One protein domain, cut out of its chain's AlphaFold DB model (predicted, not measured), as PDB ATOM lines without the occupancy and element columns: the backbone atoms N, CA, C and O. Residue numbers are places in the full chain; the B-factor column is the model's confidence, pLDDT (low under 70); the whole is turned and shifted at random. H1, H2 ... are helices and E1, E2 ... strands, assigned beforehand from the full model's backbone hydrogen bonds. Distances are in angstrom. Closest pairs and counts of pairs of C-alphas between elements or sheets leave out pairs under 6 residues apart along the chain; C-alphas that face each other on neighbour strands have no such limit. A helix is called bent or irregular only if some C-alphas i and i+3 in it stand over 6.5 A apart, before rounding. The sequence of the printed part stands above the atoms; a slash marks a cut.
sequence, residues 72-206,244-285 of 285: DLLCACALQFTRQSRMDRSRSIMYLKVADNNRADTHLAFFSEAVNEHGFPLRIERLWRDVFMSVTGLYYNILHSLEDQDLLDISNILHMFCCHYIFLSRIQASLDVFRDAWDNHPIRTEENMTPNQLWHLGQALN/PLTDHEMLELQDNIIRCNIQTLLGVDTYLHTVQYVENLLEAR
ATOM      1  N   ASP A  72     142.912 107.422 143.627       41.41
ATOM      2  CA  ASP A  72     141.511 107.100 143.928       41.41
ATOM      3  C   ASP A  72     140.728 108.275 144.537       41.41
ATOM      4  O   ASP A  72     139.507 108.219 144.619       41.41
ATOM      5  N   LEU A  73     141.400 109.370 144.912       41.88
ATOM      6  CA  LEU A  73     140.756 110.510 145.568       41.88
ATOM      7  C   LEU A  73     139.774 111.276 144.671       41.88
ATOM      8  O   LEU A  73     138.872 111.911 145.201       41.88
ATOM      9  N   LEU A  74     139.946 111.261 143.340       45.53
ATOM     10  CA  LEU A  74     139.096 112.006 142.403       45.53
ATOM     11  C   LEU A  74     139.093 111.366 141.007       45.53
ATOM     12  O   LEU A  74     139.924 111.697 140.153       45.53
ATOM     13  N   CYS A  75     138.115 110.509 140.720       46.59
ATOM     14  CA  CYS A  75     137.833 110.105 139.343       46.59
ATOM     15  C   CYS A  75     137.008 111.187 138.639       46.59
ATOM     16  O   CYS A  75     135.785 111.131 138.543       46.59
ATOM     17  N   ALA A  76     137.691 112.206 138.120       40.06
ATOM     18  CA  ALA A  76     137.093 113.084 137.124       40.06
ATOM     19  C   ALA A  76     137.115 112.371 135.763       40.06
ATOM     20  O   ALA A  76     138.135 112.341 135.071       40.06
ATOM     21  N   CYS A  77     135.985 111.783 135.381       45.97
ATOM     22  CA  CYS A  77     135.818 111.103 134.106       45.97
ATOM     23  C   CYS A  77     135.571 112.158 133.014       45.97
ATOM     24  O   CYS A  77     134.435 112.526 132.711       45.97
ATOM     25  N   ALA A  78     136.649 112.676 132.426       39.69
ATOM     26  CA  ALA A  78     136.570 113.614 131.313       39.69
ATOM     27  C   ALA A  78     136.747 112.893 129.978       39.69
ATOM     28  O   ALA A  78     137.858 112.488 129.631       39.69
ATOM     29  N   LEU A  79     135.664 112.760 129.212       44.59
ATOM     30  CA  LEU A  79     135.704 112.165 127.883       44.59
ATOM     31  C   LEU A  79     135.039 113.091 126.860       44.59
ATOM     32  O   LEU A  79     133.829 113.285 126.844       44.59
ATOM     33  N   GLN A  80     135.862 113.672 125.983       36.34
ATOM     34  CA  GLN A  80     135.389 114.475 124.860       36.34
ATOM     35  C   GLN A  80     135.110 113.569 123.674       36.34
ATOM     36  O   GLN A  80     136.010 113.076 122.988       36.34
ATOM     37  N   PHE A  81     133.828 113.381 123.435       44.19
ATOM     38  CA  PHE A  81     133.313 112.654 122.300       44.19
ATOM     39  C   PHE A  81     132.594 113.648 121.388       44.19
ATOM     40  O   PHE A  81     131.826 114.480 121.859       44.19
ATOM     41  N   THR A  82     132.905 113.621 120.091       35.38
ATOM     42  CA  THR A  82     132.255 114.504 119.112       35.38
ATOM     43  C   THR A  82     130.888 113.940 118.747       35.38
ATOM     44  O   THR A  82     130.789 112.853 118.183       35.38
ATOM     45  N   ARG A  83     129.834 114.678 119.100       43.91
ATOM     46  CA  ARG A  83     128.433 114.291 118.916       43.91
ATOM     47  C   ARG A  83     128.068 114.107 117.434       43.91
ATOM     48  O   ARG A  83     128.627 114.788 116.573       43.91
ATOM     49  N   GLN A  84     127.131 113.206 117.130       37.06
ATOM     50  CA  GLN A  84     126.732 112.852 115.763       37.06
ATOM     51  C   GLN A  84     126.072 114.026 115.021       37.06
ATOM     52  O   GLN A  84     124.858 114.173 114.999       37.06
ATOM     53  N   SER A  85     126.885 114.816 114.328       36.59
ATOM     54  CA  SER A  85     126.497 115.466 113.081       36.59
ATOM     55  C   SER A  85     127.636 115.226 112.094       36.59
ATOM     56  O   SER A  85     128.804 115.184 112.479       36.59
ATOM     57  N   ARG A  86     127.334 115.054 110.808       42.16
ATOM     58  CA  ARG A  86     128.361 114.822 109.775       42.16
ATOM     59  C   ARG A  86     129.341 115.999 109.593       42.16
ATOM     60  O   ARG A  86     130.257 115.884 108.786       42.16
ATOM     61  N   MET A  87     129.150 117.101 110.327       43.91
ATOM     62  CA  MET A  87     130.163 118.125 110.572       43.91
ATOM     63  C   MET A  87     131.014 117.688 111.773       43.91
ATOM     64  O   MET A  87     130.709 117.976 112.929       43.91
ATOM     65  N   ASP A  88     132.104 116.989 111.475       51.19
ATOM     66  CA  ASP A  88     133.096 116.385 112.378       51.19
ATOM     67  C   ASP A  88     133.909 117.379 113.236       51.19
ATOM     68  O   ASP A  88     134.929 117.011 113.827       51.19
ATOM     69  N   ARG A  89     133.481 118.648 113.312       57.75
ATOM     70  CA  ARG A  89     134.289 119.763 113.830       57.75
ATOM     71  C   ARG A  89     133.667 120.558 114.963       57.75
ATOM     72  O   ARG A  89     134.270 121.542 115.370       57.75
ATOM     73  N   SER A  90     132.505 120.161 115.490       66.25
ATOM     74  CA  SER A  90     131.900 120.920 116.593       66.25
ATOM     75  C   SER A  90     132.804 120.947 117.826       66.25
ATOM     76  O   SER A  90     132.846 121.953 118.511       66.25
ATOM     77  N   ARG A  91     133.581 119.887 118.098       74.38
ATOM     78  CA  ARG A  91     134.420 119.755 119.310       74.38
ATOM     79  C   ARG A  91     133.640 119.876 120.626       74.38
ATOM     80  O   ARG A  91     134.263 120.031 121.674       74.38
ATOM     81  N   SER A  92     132.310 119.789 120.588       75.62
ATOM     82  CA  SER A  92     131.469 119.892 121.782       75.62
ATOM     83  C   SER A  92     131.677 118.698 122.713       75.62
ATOM     84  O   SER A  92     132.035 117.601 122.268       75.62
ATOM     85  N   ILE A  93     131.489 118.924 124.010       79.31
ATOM     86  CA  ILE A  93     131.668 117.916 125.055       79.31
ATOM     87  C   ILE A  93     130.359 117.143 125.240       79.31
ATOM     88  O   ILE A  93     129.374 117.697 125.711       79.31
ATOM     89  N   MET A  94     130.355 115.845 124.924       73.88
ATOM     90  CA  MET A  94     129.167 115.000 125.126       73.88
ATOM     91  C   MET A  94     128.855 114.702 126.594       73.88
ATOM     92  O   MET A  94     127.691 114.643 126.963       73.88
ATOM     93  N   TYR A  95     129.868 114.475 127.432       73.06
ATOM     94  CA  TYR A  95     129.678 114.371 128.876       73.06
ATOM     95  C   TYR A  95     130.964 114.703 129.624       73.06
ATOM     96  O   TYR A  95     132.076 114.479 129.146       73.06
ATOM     97  N   LEU A  96     130.799 115.251 130.822       79.25
ATOM     98  CA  LEU A  96     131.891 115.597 131.719       79.25
ATOM     99  C   LEU A  96     131.372 115.463 133.149       79.25
ATOM    100  O   LEU A  96     130.716 116.370 133.664       79.25
ATOM    101  N   LYS A  97     131.588 114.283 133.737       77.12
ATOM    102  CA  LYS A  97     131.032 113.902 135.038       77.12
ATOM    103  C   LYS A  97     132.133 113.423 135.978       77.12
ATOM    104  O   LYS A  97     133.089 112.776 135.550       77.12
ATOM    105  N   VAL A  98     131.996 113.753 137.255       76.81
ATOM    106  CA  VAL A  98     132.844 113.233 138.329       76.81
ATOM    107  C   VAL A  98     132.189 112.007 138.967       76.81
ATOM    108  O   VAL A  98     130.965 111.946 139.085       76.81
ATOM    109  N   ALA A  99     133.004 111.041 139.378       72.62
ATOM    110  CA  ALA A  99     132.588 109.883 140.155       72.62
ATOM    111  C   ALA A  99     133.447 109.751 141.419       72.62
ATOM    112  O   ALA A  99     134.609 110.160 141.455       72.62
ATOM    113  N   ASP A 100     132.858 109.146 142.446       67.88
ATOM    114  CA  ASP A 100     133.503 108.784 143.712       67.88
ATOM    115  C   ASP A 100     134.286 107.461 143.634       67.88
ATOM    116  O   ASP A 100     134.825 106.988 144.632       67.88
ATOM    117  N   ASN A 101     134.331 106.845 142.452       67.81
ATOM    118  CA  ASN A 101     134.952 105.554 142.209       67.81
ATOM    119  C   ASN A 101     135.534 105.481 140.788       67.81
ATOM    120  O   ASN A 101     135.208 106.286 139.916       67.81
ATOM    121  N   ASN A 102     136.389 104.487 140.553       65.88
ATOM    122  CA  ASN A 102     137.067 104.243 139.276       65.88
ATOM    123  C   ASN A 102     136.469 103.056 138.493       65.88
ATOM    124  O   ASN A 102     137.143 102.458 137.647       65.88
ATOM    125  N   ARG A 103     135.224 102.663 138.789       62.66
ATOM    126  CA  ARG A 103     134.644 101.438 138.240       62.66
ATOM    127  C   ARG A 103     134.241 101.603 136.772       62.66
ATOM    128  O   ARG A 103     133.683 102.619 136.354       62.66
ATOM    129  N   ALA A 104     134.485 100.556 135.983       61.38
ATOM    130  CA  ALA A 104     134.158 100.528 134.556       61.38
ATOM    131  C   ALA A 104     132.655 100.688 134.279       61.38
ATOM    132  O   ALA A 104     132.277 101.317 133.295       61.38
ATOM    133  N   ASP A 105     131.808 100.135 135.152       64.75
ATOM    134  CA  ASP A 105     130.347 100.223 135.071       64.75
ATOM    135  C   ASP A 105     129.850 101.675 135.175       64.75
ATOM    136  O   ASP A 105     128.985 102.085 134.407       64.75
ATOM    137  N   THR A 106     130.459 102.479 136.048       67.38
ATOM    138  CA  THR A 106     130.147 103.899 136.247       67.38
ATOM    139  C   THR A 106     130.503 104.707 135.002       67.38
ATOM    140  O   THR A 106     129.683 105.465 134.480       67.38
ATOM    141  N   HIS A 107     131.699 104.483 134.451       68.12
ATOM    142  CA  HIS A 107     132.108 105.092 133.184       68.12
ATOM    143  C   HIS A 107     131.202 104.676 132.014       68.12
ATOM    144  O   HIS A 107     130.839 105.519 131.188       68.12
ATOM    145  N   LEU A 108     130.830 103.394 131.944       67.69
ATOM    146  CA  LEU A 108     129.928 102.866 130.924       67.69
ATOM    147  C   LEU A 108     128.524 103.466 131.053       67.69
ATOM    148  O   LEU A 108     127.911 103.780 130.033       67.69
ATOM    149  N   ALA A 109     128.029 103.667 132.274       71.31
ATOM    150  CA  ALA A 109     126.746 104.313 132.525       71.31
ATOM    151  C   ALA A 109     126.744 105.762 132.016       71.31
ATOM    152  O   ALA A 109     125.853 106.128 131.250       71.31
ATOM    153  N   PHE A 110     127.775 106.553 132.342       72.00
ATOM    154  CA  PHE A 110     127.915 107.924 131.832       72.00
ATOM    155  C   PHE A 110     127.994 107.973 130.305       72.00
ATOM    156  O   PHE A 110     127.351 108.814 129.677       72.00
ATOM    157  N   PHE A 111     128.756 107.059 129.702       71.50
ATOM    158  CA  PHE A 111     128.852 106.962 128.249       71.50
ATOM    159  C   PHE A 111     127.509 106.590 127.612       71.50
ATOM    160  O   PHE A 111     127.109 107.205 126.629       71.50
ATOM    161  N   SER A 112     126.803 105.610 128.177       72.56
ATOM    162  CA  SER A 112     125.516 105.139 127.655       72.56
ATOM    163  C   SER A 112     124.445 106.222 127.743       72.56
ATOM    164  O   SER A 112     123.700 106.424 126.789       72.56
ATOM    165  N   GLU A 113     124.394 106.959 128.855       76.25
ATOM    166  CA  GLU A 113     123.520 108.124 129.021       76.25
ATOM    167  C   GLU A 113     123.805 109.184 127.952       76.25
ATOM    168  O   GLU A 113     122.887 109.608 127.251       76.25
ATOM    169  N   ALA A 114     125.082 109.528 127.755       71.88
ATOM    170  CA  ALA A 114     125.481 110.477 126.726       71.88
ATOM    171  C   ALA A 114     125.087 109.980 125.331       71.88
ATOM    172  O   ALA A 114     124.472 110.714 124.575       71.88
ATOM    173  N   VAL A 115     125.371 108.724 124.981       69.88
ATOM    174  CA  VAL A 115     125.001 108.154 123.676       69.88
ATOM    175  C   VAL A 115     123.488 108.156 123.457       69.88
ATOM    176  O   VAL A 115     123.048 108.459 122.351       69.88
ATOM    177  N   ASN A 116     122.686 107.887 124.485       72.94
ATOM    178  CA  ASN A 116     121.227 107.958 124.374       72.94
ATOM    179  C   ASN A 116     120.738 109.384 124.107       72.94
ATOM    180  O   ASN A 116     119.824 109.586 123.314       72.94
ATOM    181  N   GLU A 117     121.356 110.381 124.737       74.50
ATOM    182  CA  GLU A 117     120.983 111.782 124.542       74.50
ATOM    183  C   GLU A 117     121.528 112.349 123.220       74.50
ATOM    184  O   GLU A 117     120.988 113.299 122.640       74.50
ATOM    185  N   HIS A 118     122.667 111.836 122.766       70.88
ATOM    186  CA  HIS A 118     123.536 112.547 121.842       70.88
ATOM    187  C   HIS A 118     123.932 111.753 120.585       70.88
ATOM    188  O   HIS A 118     124.409 112.354 119.619       70.88
ATOM    189  N   GLY A 119     123.686 110.446 120.552       68.38
ATOM    190  CA  GLY A 119     124.152 109.533 119.510       68.38
ATOM    191  C   GLY A 119     125.596 109.070 119.721       68.38
ATOM    192  O   GLY A 119     126.300 109.551 120.608       68.38
ATOM    193  N   PHE A 120     126.063 108.129 118.897       65.50
ATOM    194  CA  PHE A 120     127.448 107.661 118.974       65.50
ATOM    195  C   PHE A 120     128.433 108.710 118.449       65.50
ATOM    196  O   PHE A 120     128.169 109.369 117.440       65.50
ATOM    197  N   PRO A 121     129.609 108.844 119.079       62.22
ATOM    198  CA  PRO A 121     130.613 109.753 118.576       62.22
ATOM    199  C   PRO A 121     131.346 109.210 117.360       62.22
ATOM    200  O   PRO A 121     131.722 108.041 117.308       62.22
ATOM    201  N   LEU A 122     131.619 110.095 116.402       59.78
ATOM    202  CA  LEU A 122     132.392 109.751 115.205       59.78
ATOM    203  C   LEU A 122     133.901 109.899 115.423       59.78
ATOM    204  O   LEU A 122     134.696 109.244 114.751       59.78
ATOM    205  N   ARG A 123     134.304 110.774 116.351       59.28
ATOM    206  CA  ARG A 123     135.708 111.050 116.662       59.28
ATOM    207  C   ARG A 123     135.915 111.356 118.144       59.28
ATOM    208  O   ARG A 123     135.097 112.022 118.780       59.28
ATOM    209  N   ILE A 124     137.046 110.889 118.666       59.88
ATOM    210  CA  ILE A 124     137.491 111.119 120.044       59.88
ATOM    211  C   ILE A 124     138.587 112.187 120.022       59.88
ATOM    212  O   ILE A 124     139.567 112.061 119.281       59.88
ATOM    213  N   GLU A 125     138.427 113.235 120.824       64.94
ATOM    214  CA  GLU A 125     139.419 114.301 120.978       64.94
ATOM    215  C   GLU A 125     140.116 114.239 122.350       64.94
ATOM    216  O   GLU A 125     139.673 113.569 123.283       64.94
ATOM    217  N   ARG A 126     141.275 114.902 122.471       66.12
ATOM    218  CA  ARG A 126     142.104 114.883 123.688       66.12
ATOM    219  C   ARG A 126     141.800 116.084 124.593       66.12
ATOM    220  O   ARG A 126     142.638 116.969 124.697       66.12
ATOM    221  N   LEU A 127     140.668 116.068 125.291       72.88
ATOM    222  CA  LEU A 127     140.284 117.135 126.238       72.88
ATOM    223  C   LEU A 127     140.942 117.037 127.614       72.88
ATOM    224  O   LEU A 127     141.021 118.017 128.347       72.88
ATOM    225  N   TRP A 128     141.413 115.848 127.989       71.88
ATOM    226  CA  TRP A 128     141.914 115.582 129.341       71.88
ATOM    227  C   TRP A 128     143.003 116.571 129.784       71.88
ATOM    228  O   TRP A 128     143.074 116.921 130.957       71.88
ATOM    229  N   ARG A 129     143.844 117.043 128.850       72.00
ATOM    230  CA  ARG A 129     144.897 118.018 129.146       72.00
ATOM    231  C   ARG A 129     144.296 119.369 129.513       72.00
ATOM    232  O   ARG A 129     144.737 119.958 130.491       72.00
ATOM    233  N   ASP A 130     143.321 119.842 128.747       79.94
ATOM    234  CA  ASP A 130     142.664 121.126 128.987       79.94
ATOM    235  C   ASP A 130     141.862 121.084 130.293       79.94
ATOM    236  O   ASP A 130     142.014 121.963 131.135       79.94
ATOM    237  N   VAL A 131     141.128 119.993 130.544       77.62
ATOM    238  CA  VAL A 131     140.423 119.780 131.822       77.62
ATOM    239  C   VAL A 131     141.391 119.728 133.004       77.62
ATOM    240  O   VAL A 131     141.103 120.309 134.050       77.62
ATOM    241  N   PHE A 132     142.556 119.092 132.852       77.81
ATOM    242  CA  PHE A 132     143.571 119.084 133.904       77.81
ATOM    243  C   PHE A 132     144.130 120.474 134.179       77.81
ATOM    244  O   PHE A 132     144.164 120.910 135.326       77.81
ATOM    245  N   MET A 133     144.535 121.190 133.135       78.56
ATOM    246  CA  MET A 133     145.128 122.515 133.293       78.56
ATOM    247  C   MET A 133     144.130 123.550 133.826       78.56
ATOM    248  O   MET A 133     144.537 124.454 134.550       78.56
ATOM    249  N   SER A 134     142.847 123.429 133.477       78.00
ATOM    250  CA  SER A 134     141.824 124.422 133.821       78.00
ATOM    251  C   SER A 134     141.015 124.091 135.071       78.00
ATOM    252  O   SER A 134     140.555 125.014 135.737       78.00
ATOM    253  N   VAL A 135     140.814 122.809 135.389       80.62
ATOM    254  CA  VAL A 135     139.907 122.386 136.467       80.62
ATOM    255  C   VAL A 135     140.604 121.452 137.445       80.62
ATOM    256  O   VAL A 135     140.824 121.814 138.599       80.62
ATOM    257  N   THR A 136     140.954 120.237 137.018       77.38
ATOM    258  CA  THR A 136     141.288 119.166 137.972       77.38
ATOM    259  C   THR A 136     142.680 119.311 138.586       77.38
ATOM    260  O   THR A 136     142.891 118.858 139.709       77.38
ATOM    261  N   GLY A 137     143.603 120.025 137.935       75.62
ATOM    262  CA  GLY A 137     144.932 120.326 138.472       75.62
ATOM    263  C   GLY A 137     144.902 121.191 139.738       75.62
ATOM    264  O   GLY A 137     145.754 121.027 140.610       75.62
ATOM    265  N   LEU A 138     143.897 122.064 139.889       80.06
ATOM    266  CA  LEU A 138     143.698 122.839 141.118       80.06
ATOM    267  C   LEU A 138     143.393 121.913 142.302       80.06
ATOM    268  O   LEU A 138     144.065 121.975 143.328       80.06
ATOM    269  N   TYR A 139     142.402 121.037 142.135       80.19
ATOM    270  CA  TYR A 139     141.974 120.095 143.169       80.19
ATOM    271  C   TYR A 139     143.051 119.064 143.492       80.19
ATOM    272  O   TYR A 139     143.248 118.744 144.660       80.19
ATOM    273  N   TYR A 140     143.806 118.621 142.482       76.50
ATOM    274  CA  TYR A 140     144.991 117.791 142.678       76.50
ATOM    275  C   TYR A 140     145.979 118.446 143.656       76.50
ATOM    276  O   TYR A 140     146.361 117.830 144.647       76.50
ATOM    277  N   ASN A 141     146.345 119.712 143.426       79.62
ATOM    278  CA  ASN A 141     147.286 120.420 144.297       79.62
ATOM    279  C   ASN A 141     146.732 120.624 145.714       79.62
ATOM    280  O   ASN A 141     147.481 120.505 146.682       79.62
ATOM    281  N   ILE A 142     145.436 120.928 145.839       81.88
ATOM    282  CA  ILE A 142     144.770 121.106 147.136       81.88
ATOM    283  C   ILE A 142     144.818 119.814 147.950       81.88
ATOM    284  O   ILE A 142     145.307 119.829 149.075       81.88
ATOM    285  N   LEU A 143     144.339 118.703 147.384       82.25
ATOM    286  CA  LEU A 143     144.275 117.427 148.097       82.25
ATOM    287  C   LEU A 143     145.664 116.902 148.441       82.25
ATOM    288  O   LEU A 143     145.870 116.424 149.550       82.25
ATOM    289  N   HIS A 144     146.632 117.067 147.537       79.00
ATOM    290  CA  HIS A 144     148.013 116.697 147.821       79.00
ATOM    291  C   HIS A 144     148.611 117.541 148.953       79.00
ATOM    292  O   HIS A 144     149.285 117.012 149.825       79.00
ATOM    293  N   SER A 145     148.296 118.839 148.999       82.25
ATOM    294  CA  SER A 145     148.744 119.704 150.097       82.25
ATOM    295  C   SER A 145     148.089 119.341 151.433       82.25
ATOM    296  O   SER A 145     148.718 119.514 152.471       82.25
ATOM    297  N   LEU A 146     146.838 118.866 151.423       83.00
ATOM    298  CA  LEU A 146     146.160 118.373 152.625       83.00
ATOM    299  C   LEU A 146     146.764 117.051 153.111       83.00
ATOM    300  O   LEU A 146     146.937 116.887 154.315       83.00
ATOM    301  N   GLU A 147     147.105 116.143 152.193       83.81
ATOM    302  CA  GLU A 147     147.810 114.890 152.500       83.81
ATOM    303  C   GLU A 147     149.194 115.185 153.105       83.81
ATOM    304  O   GLU A 147     149.511 114.693 154.182       83.81
ATOM    305  N   ASP A 148     149.988 116.053 152.468       85.69
ATOM    306  CA  ASP A 148     151.345 116.407 152.919       85.69
ATOM    307  C   ASP A 148     151.377 117.126 154.283       85.69
ATOM    308  O   ASP A 148     152.414 117.155 154.945       85.69
ATOM    309  N   GLN A 149     150.263 117.742 154.690       90.12
ATOM    310  CA  GLN A 149     150.105 118.426 155.981       90.12
ATOM    311  C   GLN A 149     149.427 117.550 157.045       90.12
ATOM    312  O   GLN A 149     149.079 118.067 158.106       90.12
ATOM    313  N   ASP A 150     149.203 116.264 156.758       90.31
ATOM    314  CA  ASP A 150     148.483 115.324 157.627       90.31
ATOM    315  C   ASP A 150     147.040 115.779 157.971       90.31
ATOM    316  O   ASP A 150     146.462 115.379 158.980       90.31
ATOM    317  N   LEU A 151     146.426 116.615 157.121       89.69
ATOM    318  CA  LEU A 151     145.032 117.084 157.242       89.69
ATOM    319  C   LEU A 151     144.035 116.185 156.482       89.69
ATOM    320  O   LEU A 151     142.815 116.287 156.647       89.69
ATOM    321  N   LEU A 152     144.542 115.310 155.618       84.75
ATOM    322  CA  LEU A 152     143.783 114.313 154.870       84.75
ATOM    323  C   LEU A 152     144.476 112.958 155.011       84.75
ATOM    324  O   LEU A 152     145.538 112.747 154.434       84.75
ATOM    325  N   ASP A 153     143.849 112.036 155.739       82.25
ATOM    326  CA  ASP A 153     144.293 110.649 155.834       82.25
ATOM    327  C   ASP A 153     143.475 109.778 154.874       82.25
ATOM    328  O   ASP A 153     142.286 109.537 155.080       82.25
ATOM    329  N   ILE A 154     144.128 109.282 153.822       77.06
ATOM    330  CA  ILE A 154     143.514 108.437 152.782       77.06
ATOM    331  C   ILE A 154     143.095 107.069 153.346       77.06
ATOM    332  O   ILE A 154     142.206 106.412 152.805       77.06
ATOM    333  N   SER A 155     143.718 106.627 154.441       79.12
ATOM    334  CA  SER A 155     143.347 105.380 155.112       79.12
ATOM    335  C   SER A 155     142.127 105.534 156.028       79.12
ATOM    336  O   SER A 155     141.514 104.531 156.404       79.12
ATOM    337  N   ASN A 156     141.731 106.772 156.340       81.75
ATOM    338  CA  ASN A 156     140.587 107.071 157.186       81.75
ATOM    339  C   ASN A 156     139.311 107.264 156.348       81.75
ATOM    340  O   ASN A 156     139.167 108.219 155.582       81.75
ATOM    341  N   ILE A 157     138.338 106.370 156.551       83.88
ATOM    342  CA  ILE A 157     137.042 106.373 155.853       83.88
ATOM    343  C   ILE A 157     136.289 107.695 156.063       83.88
ATOM    344  O   ILE A 157     135.667 108.191 155.125       83.88
ATOM    345  N   LEU A 158     136.375 108.301 157.254       88.56
ATOM    346  CA  LEU A 158     135.727 109.580 157.566       88.56
ATOM    347  C   LEU A 158     136.299 110.708 156.710       88.56
ATOM    348  O   LEU A 158     135.542 111.477 156.115       88.56
ATOM    349  N   HIS A 159     137.628 110.786 156.609       84.06
ATOM    350  CA  HIS A 159     138.300 111.808 155.812       84.06
ATOM    351  C   HIS A 159     137.977 111.635 154.326       84.06
ATOM    352  O   HIS A 159     137.627 112.611 153.661       84.06
ATOM    353  N   MET A 160     138.009 110.396 153.822       83.69
ATOM    354  CA  MET A 160     137.617 110.078 152.444       83.69
ATOM    355  C   MET A 160     136.160 110.458 152.162       83.69
ATOM    356  O   MET A 160     135.879 111.115 151.159       83.69
ATOM    357  N   PHE A 161     135.242 110.132 153.074       85.50
ATOM    358  CA  PHE A 161     133.834 110.507 152.975       85.50
ATOM    359  C   PHE A 161     133.646 112.034 152.937       85.50
ATOM    360  O   PHE A 161     132.995 112.549 152.028       85.50
ATOM    361  N   CYS A 162     134.256 112.774 153.868       87.56
ATOM    362  CA  CYS A 162     134.158 114.238 153.922       87.56
ATOM    363  C   CYS A 162     134.795 114.897 152.690       87.56
ATOM    364  O   CYS A 162     134.261 115.868 152.146       87.56
ATOM    365  N   CYS A 163     135.917 114.345 152.223       85.50
ATOM    366  CA  CYS A 163     136.588 114.768 151.002       85.50
ATOM    367  C   CYS A 163     135.659 114.603 149.795       85.50
ATOM    368  O   CYS A 163     135.425 115.567 149.065       85.50
ATOM    369  N   HIS A 164     135.059 113.423 149.620       81.44
ATOM    370  CA  HIS A 164     134.107 113.166 148.542       81.44
ATOM    371  C   HIS A 164     132.880 114.083 148.642       81.44
ATOM    372  O   HIS A 164     132.497 114.706 147.651       81.44
ATOM    373  N   TYR A 165     132.310 114.238 149.838       84.19
ATOM    374  CA  TYR A 165     131.122 115.059 150.077       84.19
ATOM    375  C   TYR A 165     131.304 116.526 149.654       84.19
ATOM    376  O   TYR A 165     130.388 117.112 149.073       84.19
ATOM    377  N   ILE A 166     132.479 117.110 149.915       86.00
ATOM    378  CA  ILE A 166     132.781 118.512 149.587       86.00
ATOM    379  C   ILE A 166     133.359 118.667 148.182       86.00
ATOM    380  O   ILE A 166     132.923 119.529 147.416       86.00
ATOM    381  N   PHE A 167     134.371 117.880 147.820       82.88
ATOM    382  CA  PHE A 167     135.122 118.133 146.595       82.88
ATOM    383  C   PHE A 167     134.431 117.594 145.344       82.88
ATOM    384  O   PHE A 167     134.551 118.244 144.306       82.88
ATOM    385  N   LEU A 168     133.642 116.510 145.407       81.38
ATOM    386  CA  LEU A 168     132.934 116.014 144.216       81.38
ATOM    387  C   LEU A 168     131.938 117.048 143.687       81.38
ATOM    388  O   LEU A 168     131.961 117.377 142.501       81.38
ATOM    389  N   SER A 169     131.115 117.632 144.559       83.38
ATOM    390  CA  SER A 169     130.150 118.657 144.145       83.38
ATOM    391  C   SER A 169     130.836 119.902 143.578       83.38
ATOM    392  O   SER A 169     130.370 120.479 142.595       83.38
ATOM    393  N   ARG A 170     131.975 120.303 144.154       84.38
ATOM    394  CA  ARG A 170     132.748 121.473 143.703       84.38
ATOM    395  C   ARG A 170     133.436 121.239 142.363       84.38
ATOM    396  O   ARG A 170     133.426 122.120 141.499       84.38
ATOM    397  N   ILE A 171     134.000 120.049 142.177       81.88
ATOM    398  CA  ILE A 171     134.618 119.640 140.916       81.88
ATOM    399  C   ILE A 171     133.561 119.578 139.831       81.88
ATOM    400  O   ILE A 171     133.777 120.178 138.785       81.88
ATOM    401  N   GLN A 172     132.411 118.949 140.085       85.06
ATOM    402  CA  GLN A 172     131.329 118.902 139.104       85.06
ATOM    403  C   GLN A 172     130.885 120.311 138.697       85.06
ATOM    404  O   GLN A 172     130.842 120.602 137.506       85.06
ATOM    405  N   ALA A 173     130.682 121.219 139.656       86.81
ATOM    406  CA  ALA A 173     130.339 122.608 139.350       86.81
ATOM    407  C   ALA A 173     131.419 123.309 138.501       86.81
ATOM    408  O   ALA A 173     131.108 124.044 137.566       86.81
ATOM    409  N   SER A 174     132.700 123.058 138.787       84.81
ATOM    410  CA  SER A 174     133.815 123.621 138.010       84.81
ATOM    411  C   SER A 174     133.896 123.026 136.599       84.81
ATOM    412  O   SER A 174     134.200 123.737 135.643       84.81
ATOM    413  N   LEU A 175     133.600 121.733 136.461       82.88
ATOM    414  CA  LEU A 175     133.500 121.040 135.181       82.88
ATOM    415  C   LEU A 175     132.310 121.548 134.359       82.88
ATOM    416  O   LEU A 175     132.444 121.705 133.151       82.88
ATOM    417  N   ASP A 176     131.180 121.855 134.994       87.88
ATOM    418  CA  ASP A 176     130.011 122.422 134.321       87.88
ATOM    419  C   ASP A 176     130.305 123.825 133.773       87.88
ATOM    420  O   ASP A 176     129.974 124.113 132.624       87.88
ATOM    421  N   VAL A 177     130.999 124.668 134.549       89.94
ATOM    422  CA  VAL A 177     131.476 125.984 134.082       89.94
ATOM    423  C   VAL A 177     132.478 125.831 132.938       89.94
ATOM    424  O   VAL A 177     132.397 126.552 131.944       89.94
ATOM    425  N   PHE A 178     133.414 124.884 133.048       86.88
ATOM    426  CA  PHE A 178     134.360 124.597 131.970       86.88
ATOM    427  C   PHE A 178     133.644 124.134 130.700       86.88
ATOM    428  O   PHE A 178     133.979 124.609 129.619       86.88
ATOM    429  N   ARG A 179     132.653 123.241 130.822       86.00
ATOM    430  CA  ARG A 179     131.848 122.764 129.693       86.00
ATOM    431  C   ARG A 179     131.132 123.921 129.012       86.00
ATOM    432  O   ARG A 179     131.247 124.049 127.802       86.00
ATOM    433  N   ASP A 180     130.471 124.787 129.774       90.56
ATOM    434  CA  ASP A 180     129.775 125.949 129.214       90.56
ATOM    435  C   ASP A 180     130.736 126.912 128.495       90.56
ATOM    436  O   ASP A 180     130.481 127.335 127.365       90.56
ATOM    437  N   ALA A 181     131.892 127.196 129.103       90.38
ATOM    438  CA  ALA A 181     132.926 128.012 128.476       90.38
ATOM    439  C   ALA A 181     133.484 127.352 127.206       90.38
ATOM    440  O   ALA A 181     133.702 128.030 126.201       90.38
ATOM    441  N   TRP A 182     133.694 126.036 127.230       87.81
ATOM    442  CA  TRP A 182     134.172 125.272 126.088       87.81
ATOM    443  C   TRP A 182     133.133 125.248 124.969       87.81
ATOM    444  O   TRP A 182     133.444 125.611 123.844       87.81
ATOM    445  N   ASP A 183     131.880 124.908 125.231       88.25
ATOM    446  CA  ASP A 183     130.886 124.775 124.165       88.25
ATOM    447  C   ASP A 183     130.519 126.123 123.503       88.25
ATOM    448  O   ASP A 183     129.985 126.162 122.386       88.25
ATOM    449  N   ASN A 184     130.876 127.239 124.149       90.62
ATOM    450  CA  ASN A 184     130.641 128.597 123.668       90.62
ATOM    451  C   ASN A 184     131.922 129.371 123.287       90.62
ATOM    452  O   ASN A 184     131.829 130.554 122.952       90.62
ATOM    453  N   HIS A 185     133.107 128.746 123.282       87.44
ATOM    454  CA  HIS A 185     134.335 129.438 122.861       87.44
ATOM    455  C   HIS A 185     134.446 129.527 121.329       87.44
ATOM    456  O   HIS A 185     134.133 128.563 120.634       87.44
ATOM    457  N   PRO A 186     134.938 130.646 120.768       88.25
ATOM    458  CA  PRO A 186     135.141 130.763 119.329       88.25
ATOM    459  C   PRO A 186     136.320 129.901 118.859       88.25
ATOM    460  O   PRO A 186     137.451 130.052 119.336       88.25
ATOM    461  N   ILE A 187     136.089 129.037 117.868       85.00
ATOM    462  CA  ILE A 187     137.143 128.217 117.264       85.00
ATOM    463  C   ILE A 187     137.728 128.945 116.052       85.00
ATOM    464  O   ILE A 187     137.112 129.047 114.992       85.00
ATOM    465  N   ARG A 188     138.985 129.386 116.169       85.38
ATOM    466  CA  ARG A 188     139.690 130.135 115.110       85.38
ATOM    467  C   ARG A 188     139.738 129.414 113.757       85.38
ATOM    468  O   ARG A 188     139.773 130.068 112.721       85.38
ATOM    469  N   THR A 189     139.802 128.082 113.758       82.44
ATOM    470  CA  THR A 189     139.873 127.277 112.526       82.44
ATOM    471  C   THR A 189     138.519 127.051 111.863       82.44
ATOM    472  O   THR A 189     138.495 126.627 110.717       82.44
ATOM    473  N   GLU A 190     137.423 127.354 112.556       84.38
ATOM    474  CA  GLU A 190     136.048 127.151 112.094       84.38
ATOM    475  C   GLU A 190     135.319 128.498 112.004       84.38
ATOM    476  O   GLU A 190     134.232 128.677 112.544       84.38
ATOM    477  N   GLU A 191     135.969 129.491 111.389       86.94
ATOM    478  CA  GLU A 191     135.407 130.837 111.171       86.94
ATOM    479  C   GLU A 191     134.964 131.557 112.465       86.94
ATOM    480  O   GLU A 191     134.082 132.410 112.439       86.94
ATOM    481  N   ASN A 192     135.604 131.248 113.602       88.69
ATOM    482  CA  ASN A 192     135.237 131.723 114.946       88.69
ATOM    483  C   ASN A 192     133.843 131.288 115.420       88.69
ATOM    484  O   ASN A 192     133.324 131.864 116.378       88.69
ATOM    485  N   MET A 193     133.254 130.262 114.808       86.31
ATOM    486  CA  MET A 193     132.046 129.648 115.340       86.31
ATOM    487  C   MET A 193     132.346 128.890 116.636       86.31
ATOM    488  O   MET A 193     133.435 128.335 116.816       86.31
ATOM    489  N   THR A 194     131.372 128.866 117.537       89.69
ATOM    490  CA  THR A 194     131.442 128.068 118.764       89.69
ATOM    491  C   THR A 194     131.080 126.607 118.501       89.69
ATOM    492  O   THR A 194     130.360 126.327 117.535       89.69
ATOM    493  N   PRO A 195     131.502 125.661 119.358       87.31
ATOM    494  CA  PRO A 195     131.022 124.285 119.291       87.31
ATOM    495  C   PRO A 195     129.505 124.149 119.165       87.31
ATOM    496  O   PRO A 195     129.028 123.418 118.295       87.31
ATOM    497  N   ASN A 196     128.745 124.906 119.959       87.31
ATOM    498  CA  ASN A 196     127.282 124.926 119.896       87.31
ATOM    499  C   ASN A 196     126.745 125.466 118.559       87.31
ATOM    500  O   ASN A 196     125.749 124.967 118.033       87.31
ATOM    501  N   GLN A 197     127.395 126.469 117.968       87.38
ATOM    502  CA  GLN A 197     127.004 126.989 116.654       87.38
ATOM    503  C   GLN A 197     127.280 125.973 115.542       87.38
ATOM    504  O   GLN A 197     126.408 125.717 114.711       87.38
ATOM    505  N   LEU A 198     128.460 125.351 115.562       83.81
ATOM    506  CA  LEU A 198     128.831 124.282 114.634       83.81
ATOM    507  C   LEU A 198     127.900 123.077 114.760       83.81
ATOM    508  O   LEU A 198     127.547 122.460 113.758       83.81
ATOM    509  N   TRP A 199     127.468 122.778 115.984       77.94
ATOM    510  CA  TRP A 199     126.481 121.746 116.264       77.94
ATOM    511  C   TRP A 199     125.140 122.039 115.583       77.94
ATOM    512  O   TRP A 199     124.665 121.230 114.785       77.94
ATOM    513  N   HIS A 200     124.551 123.212 115.832       80.81
ATOM    514  CA  HIS A 200     123.279 123.594 115.212       80.81
ATOM    515  C   HIS A 200     123.364 123.642 113.681       80.81
ATOM    516  O   HIS A 200     122.442 123.191 112.997       80.81
ATOM    517  N   LEU A 201     124.483 124.129 113.138       82.31
ATOM    518  CA  LEU A 201     124.737 124.135 111.700       82.31
ATOM    519  C   LEU A 201     124.805 122.707 111.136       82.31
ATOM    520  O   LEU A 201     124.203 122.418 110.102       82.31
ATOM    521  N   GLY A 202     125.495 121.800 111.831       76.38
ATOM    522  CA  GLY A 202     125.587 120.389 111.468       76.38
ATOM    523  C   GLY A 202     124.225 119.697 111.421       76.38
ATOM    524  O   GLY A 202     123.935 119.005 110.444       76.38
ATOM    525  N   GLN A 203     123.368 119.953 112.415       71.25
ATOM    526  CA  GLN A 203     122.002 119.419 112.473       71.25
ATOM    527  C   GLN A 203     121.113 119.952 111.342       71.25
ATOM    528  O   GLN A 203     120.355 119.191 110.745       71.25
ATOM    529  N   ALA A 204     121.219 121.244 111.019       76.94
ATOM    530  CA  ALA A 204     120.436 121.856 109.947       76.94
ATOM    531  C   ALA A 204     120.838 121.336 108.555       76.94
ATOM    532  O   ALA A 204     119.982 121.129 107.698       76.94
ATOM    533  N   LEU A 205     122.139 121.126 108.327       76.25
ATOM    534  CA  LEU A 205     122.661 120.666 107.037       76.25
ATOM    535  C   LEU A 205     122.522 119.153 106.841       76.25
ATOM    536  O   LEU A 205     122.388 118.697 105.708       76.25
ATOM    537  N   ASN A 206     122.575 118.374 107.923       68.44
ATOM    538  CA  ASN A 206     122.524 116.915 107.889       68.44
ATOM    539  C   ASN A 206     121.688 116.377 109.063       68.44
ATOM    540  O   ASN A 206     122.264 115.857 110.024       68.44
ATOM    541  N   PRO A 244     129.956 106.696 156.759       85.19
ATOM    542  CA  PRO A 244     130.096 106.500 158.200       85.19
ATOM    543  C   PRO A 244     128.870 107.011 158.979       85.19
ATOM    544  O   PRO A 244     128.715 106.684 160.153       85.19
ATOM    545  N   LEU A 245     128.013 107.803 158.327       88.12
ATOM    546  CA  LEU A 245     126.824 108.430 158.893       88.12
ATOM    547  C   LEU A 245     125.551 107.652 158.551       88.12
ATOM    548  O   LEU A 245     125.388 107.173 157.424       88.12
ATOM    549  N   THR A 246     124.627 107.598 159.506       90.06
ATOM    550  CA  THR A 246     123.239 107.159 159.309       90.06
ATOM    551  C   THR A 246     122.428 108.199 158.528       90.06
ATOM    552  O   THR A 246     122.809 109.365 158.436       90.06
ATOM    553  N   ASP A 247     121.263 107.811 158.005       89.00
ATOM    554  CA  ASP A 247     120.407 108.705 157.209       89.00
ATOM    555  C   ASP A 247     120.012 109.996 157.949       89.00
ATOM    556  O   ASP A 247     119.948 111.064 157.343       89.00
ATOM    557  N   HIS A 248     119.769 109.923 159.263       89.00
ATOM    558  CA  HIS A 248     119.436 111.101 160.072       89.00
ATOM    559  C   HIS A 248     120.629 112.057 160.194       89.00
ATOM    560  O   HIS A 248     120.492 113.262 160.012       89.00
ATOM    561  N   GLU A 249     121.811 111.515 160.472       90.31
ATOM    562  CA  GLU A 249     123.053 112.278 160.610       90.31
ATOM    563  C   GLU A 249     123.478 112.894 159.267       90.31
ATOM    564  O   GLU A 249     123.973 114.019 159.211       90.31
ATOM    565  N   MET A 250     123.203 112.194 158.162       89.19
ATOM    566  CA  MET A 250     123.367 112.716 156.807       89.19
ATOM    567  C   MET A 250     122.473 113.925 156.528       89.19
ATOM    568  O   MET A 250     122.913 114.849 155.844       89.19
ATOM    569  N   LEU A 251     121.231 113.930 157.021       87.94
ATOM    570  CA  LEU A 251     120.347 115.093 156.904       87.94
ATOM    571  C   LEU A 251     120.871 116.262 157.742       87.94
ATOM    572  O   LEU A 251     120.944 117.380 157.241       87.94
ATOM    573  N   GLU A 252     121.328 115.992 158.966       88.88
ATOM    574  CA  GLU A 252     121.909 117.017 159.837       88.88
ATOM    575  C   GLU A 252     123.150 117.669 159.203       88.88
ATOM    576  O   GLU A 252     123.282 118.896 159.182       88.88
ATOM    577  N   LEU A 253     124.020 116.861 158.589       88.81
ATOM    578  CA  LEU A 253     125.169 117.344 157.828       88.81
ATOM    579  C   LEU A 253     124.749 118.240 156.652       88.81
ATOM    580  O   LEU A 253     125.389 119.259 156.389       88.81
ATOM    581  N   GLN A 254     123.692 117.867 155.929       88.56
ATOM    582  CA  GLN A 254     123.204 118.624 154.773       88.56
ATOM    583  C   GLN A 254     122.578 119.965 155.161       88.56
ATOM    584  O   GLN A 254     122.752 120.936 154.422       88.56
ATOM    585  N   ASP A 255     121.907 120.029 156.310       85.94
ATOM    586  CA  ASP A 255     121.300 121.259 156.823       85.94
ATOM    587  C   ASP A 255     122.352 122.242 157.361       85.94
ATOM    588  O   ASP A 255     122.202 123.458 157.218       85.94
ATOM    589  N   ASN A 256     123.443 121.731 157.942       84.12
ATOM    590  CA  ASN A 256     124.471 122.558 158.576       84.12
ATOM    591  C   ASN A 256     125.655 122.905 157.659       84.12
ATOM    592  O   ASN A 256     126.321 123.920 157.878       84.12
ATOM    593  N   ILE A 257     125.935 122.097 156.626       81.56
ATOM    594  CA  ILE A 257     127.093 122.287 155.744       81.56
ATOM    595  C   ILE A 257     126.674 122.421 154.281       81.56
ATOM    596  O   ILE A 257     126.270 121.472 153.605       81.56
ATOM    597  N   ILE A 258     126.896 123.622 153.742       74.25
ATOM    598  CA  ILE A 258     126.689 123.920 152.324       74.25
ATOM    599  C   ILE A 258     127.809 123.271 151.493       74.25
ATOM    600  O   ILE A 258     128.935 123.772 151.453       74.25
ATOM    601  N   ARG A 259     127.470 122.200 150.762       68.12
ATOM    602  CA  ARG A 259     128.370 121.435 149.863       68.12
ATOM    603  C   ARG A 259     129.159 122.293 148.867       68.12
ATOM    604  O   ARG A 259     130.326 122.031 148.594       68.12
ATOM    605  N   CYS A 260     128.536 123.341 148.335       63.66
ATOM    606  CA  CYS A 260     129.152 124.265 147.385       63.66
ATOM    607  C   CYS A 260     129.051 125.701 147.892       63.66
ATOM    608  O   CYS A 260     128.295 126.508 147.354       63.66
ATOM    609  N   ASN A 261     129.817 126.047 148.928       62.31
ATOM    610  CA  ASN A 261     130.032 127.460 149.217       62.31
ATOM    611  C   ASN A 261     130.955 128.057 148.137       62.31
ATOM    612  O   ASN A 261     132.139 127.720 148.052       62.31
ATOM    613  N   ILE A 262     130.391 128.923 147.292       56.25
ATOM    614  CA  ILE A 262     131.098 129.634 146.211       56.25
ATOM    615  C   ILE A 262     132.060 130.694 146.787       56.25
ATOM    616  O   ILE A 262     132.985 131.129 146.108       56.25
ATOM    617  N   GLN A 263     131.875 131.104 148.048       54.09
ATOM    618  CA  GLN A 263     132.663 132.167 148.676       54.09
ATOM    619  C   GLN A 263     134.057 131.707 149.128       54.09
ATOM    620  O   GLN A 263     134.979 132.521 149.162       54.09
ATOM    621  N   THR A 264     134.254 130.421 149.440       59.53
ATOM    622  CA  THR A 264     135.576 129.872 149.778       59.53
ATOM    623  C   THR A 264     136.242 129.372 148.501       59.53
ATOM    624  O   THR A 264     135.938 128.293 148.023       59.53
ATOM    625  N   LEU A 265     137.158 130.130 147.895       58.88
ATOM    626  CA  LEU A 265     137.689 129.828 146.549       58.88
ATOM    627  C   LEU A 265     138.210 128.378 146.372       58.88
ATOM    628  O   LEU A 265     138.120 127.812 145.287       58.88
ATOM    629  N   LEU A 266     138.705 127.747 147.444       71.56
ATOM    630  CA  LEU A 266     139.420 126.465 147.393       71.56
ATOM    631  C   LEU A 266     138.699 125.302 148.101       71.56
ATOM    632  O   LEU A 266     139.017 124.150 147.837       71.56
ATOM    633  N   GLY A 267     137.707 125.561 148.961       80.06
ATOM    634  CA  GLY A 267     136.934 124.509 149.649       80.06
ATOM    635  C   GLY A 267     137.657 123.793 150.793       80.06
ATOM    636  O   GLY A 267     137.036 122.978 151.467       80.06
ATOM    637  N   VAL A 268     138.924 124.133 151.055       88.12
ATOM    638  CA  VAL A 268     139.734 123.585 152.155       88.12
ATOM    639  C   VAL A 268     139.093 123.847 153.514       88.12
ATOM    640  O   VAL A 268     138.870 122.907 154.265       88.12
ATOM    641  N   ASP A 269     138.725 125.095 153.805       89.44
ATOM    642  CA  ASP A 269     138.124 125.456 155.097       89.44
ATOM    643  C   ASP A 269     136.802 124.715 155.328       89.44
ATOM    644  O   ASP A 269     136.504 124.262 156.430       89.44
ATOM    645  N   THR A 270     136.014 124.555 154.260       89.31
ATOM    646  CA  THR A 270     134.751 123.814 154.297       89.31
ATOM    647  C   THR A 270     134.997 122.329 154.541       89.31
ATOM    648  O   THR A 270     134.287 121.738 155.348       89.31
ATOM    649  N   TYR A 271     136.012 121.734 153.907       90.50
ATOM    650  CA  TYR A 271     136.429 120.357 154.178       90.50
ATOM    651  C   TYR A 271     136.859 120.175 155.640       90.50
ATOM    652  O   TYR A 271     136.313 119.307 156.312       90.50
ATOM    653  N   LEU A 272     137.745 121.028 156.166       92.75
ATOM    654  CA  LEU A 272     138.218 120.934 157.554       92.75
ATOM    655  C   LEU A 272     137.073 121.083 158.563       92.75
ATOM    656  O   LEU A 272     136.966 120.304 159.506       92.75
ATOM    657  N   HIS A 273     136.172 122.040 158.331       91.62
ATOM    658  CA  HIS A 273     134.971 122.201 159.150       91.62
ATOM    659  C   HIS A 273     134.050 120.974 159.072       91.62
ATOM    660  O   HIS A 273     133.451 120.588 160.072       91.62
ATOM    661  N   THR A 274     133.943 120.351 157.895       92.38
ATOM    662  CA  THR A 274     133.149 119.131 157.695       92.38
ATOM    663  C   THR A 274     133.723 117.960 158.470       92.38
ATOM    664  O   THR A 274     132.967 117.297 159.171       92.38
ATOM    665  N   VAL A 275     135.040 117.741 158.401       94.00
ATOM    666  CA  VAL A 275     135.721 116.692 159.174       94.00
ATOM    667  C   VAL A 275     135.440 116.876 160.662       94.00
ATOM    668  O   VAL A 275     134.874 115.979 161.278       94.00
ATOM    669  N   GLN A 276     135.692 118.073 161.203       94.44
ATOM    670  CA  GLN A 276     135.455 118.360 162.619       94.44
ATOM    671  C   GLN A 276     133.990 118.148 163.032       94.44
ATOM    672  O   GLN A 276     133.710 117.641 164.116       94.44
ATOM    673  N   TYR A 277     133.041 118.567 162.192       93.44
ATOM    674  CA  TYR A 277     131.616 118.407 162.476       93.44
ATOM    675  C   TYR A 277     131.210 116.928 162.504       93.44
ATOM    676  O   TYR A 277     130.532 116.501 163.435       93.44
ATOM    677  N   VAL A 278     131.654 116.148 161.515       93.12
ATOM    678  CA  VAL A 278     131.363 114.712 161.419       93.12
ATOM    679  C   VAL A 278     132.024 113.936 162.561       93.12
ATOM    680  O   VAL A 278     131.387 113.056 163.131       93.12
ATOM    681  N   GLU A 279     133.252 114.286 162.949       93.81
ATOM    682  CA  GLU A 279     133.925 113.708 164.121       93.81
ATOM    683  C   GLU A 279     133.124 113.947 165.403       93.81
ATOM    684  O   GLU A 279     132.784 112.990 166.094       93.81
ATOM    685  N   ASN A 280     132.733 115.196 165.677       92.88
ATOM    686  CA  ASN A 280     131.941 115.536 166.864       92.88
ATOM    687  C   ASN A 280     130.599 114.789 166.899       92.88
ATOM    688  O   ASN A 280     130.120 114.397 167.963       92.88
ATOM    689  N   LEU A 281     129.979 114.623 165.733       91.19
ATOM    690  CA  LEU A 281     128.697 113.950 165.596       91.19
ATOM    691  C   LEU A 281     128.831 112.446 165.882       91.19
ATOM    692  O   LEU A 281     127.995 111.878 166.584       91.19
ATOM    693  N   LEU A 282     129.916 111.819 165.423       90.00
ATOM    694  CA  LEU A 282     130.220 110.416 165.710       90.00
ATOM    695  C   LEU A 282     130.683 110.181 167.156       90.00
ATOM    696  O   LEU A 282     130.403 109.121 167.708       90.00
ATOM    697  N   GLU A 283     131.362 111.145 167.781       90.50
ATOM    698  CA  GLU A 283     131.724 111.089 169.207       90.50
ATOM    699  C   GLU A 283     130.509 111.215 170.135       90.50
ATOM    700  O   GLU A 283     130.530 110.706 171.256       90.50
ATOM    701  N   ALA A 284     129.448 111.891 169.685       85.31
ATOM    702  CA  ALA A 284     128.211 112.061 170.446       85.31
ATOM    703  C   ALA A 284     127.300 110.815 170.446       85.31
ATOM    704  O   ALA A 284     126.262 110.822 171.118       85.31
ATOM    705  N   ARG A 285     127.670 109.772 169.696       83.12
ATOM    706  CA  ARG A 285     126.938 108.509 169.555       83.12
ATOM    707  C   ARG A 285     127.181 107.544 170.718       83.12
ATOM    708  O   ARG A 285     126.197 106.885 171.126       83.12
TER     709      ARG A 285
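This is residues 72 to 206 and 244 to 285 of the 285 residues of an uncharacterized protein of Nothobranchius kadleci (UniProt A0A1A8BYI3). A long rod is built along one helix, H3, with a small strand hairpin, E1 and E2, packed beside it between H1 on one side and the helical hairpin of H2 and H3 on the other. H4 extends the rod past the last residues of H3, while H6 lies along its first residues, with H5 near H6. The printed part has 177 residues, with two named strands and then six named helices along the chain; the sheet, order E1 - E2, is antiparallel and the class is mostly helix. It is only just loose, close to compact, with a radius of gyration of the C-alphas of 19.3 A and spans of 64 by 29 by 27 A.

E1, residues 75 to 79, and E2, residues 95 to 99, form an antiparallel hairpin at 167 degrees, with N 99 and O 75 at 2.9 A and N 77 and O 97 at 3.1 A, within hydrogen-bond range. The closest C-alphas of E2 and H3, residues 157 to 183, are those of Val 98 and Gln 172, 5.9 A apart. Those of E2 and H1, residues 104 to 118, are Tyr 95 and Ala 114, 6.1 A apart. Those of E1 and H2, residues 128 to 148, are Ala 78 and Trp 128, 6.0 A apart. H3 is the hub. H2 and H3, a helical hairpin, touch at Val 135 and Ser 174, their closest C-alphas, 6.4 A apart, at a shallow tilt of 23 degrees, opposite ways. H6, residues 268 to 283, touches H3 at residues 158 to 166 alone, with C-alphas 162 and 275 closest at 6.0 A and a shallow tilt of 32 degrees, opposite ways. H5, residues 247 to 256, is close to H6 but not clearly touching, with C-alphas 253 and 278 closest at 7.6 A. H4, residues 195 to 205, only just touches H3, with 3 pairs of C-alphas within 8 A, Asp 183 and Pro 195 closest at 4.9 A. H1 and H3 are apart. Every O i to N i+4 pair is within hydrogen-bond range in H1, H4, H5 and H6, against 13 of 17 in H2 and 22 of 23 in H3.

E1 is 11.8 A long, from C-alpha 75 at (137.833, 110.105, 139.343), and E2 12.5 A. H3 spans 37.2 A, with a kink of 28 degrees near residue 166; H2 spans 25.4 A, with a kink of 56 degrees near residue 135, and is only just irregular, C-alphas 134 and 137 being 6.9 A apart. H1 spans 20.5 A, H4 15.3 A, H5 14.5 A and H6 22.6 A, ending at C-alpha 283 at (131.724, 111.089, 169.207).

The C-alphas farthest apart, those of Leu 205 and Ala 284, are 64.2 A apart. Residues 207 to 243 are not printed, and C-alphas 206 and 244 are 51.9 A apart across the cut. The links E1 to E2, H3 to H4 and H5 to H6 are long. Mean pLDDT of the printed part is 76.2; 45 residues are under 70, among them 72 to 90, 100 to 108 and 119 to 126.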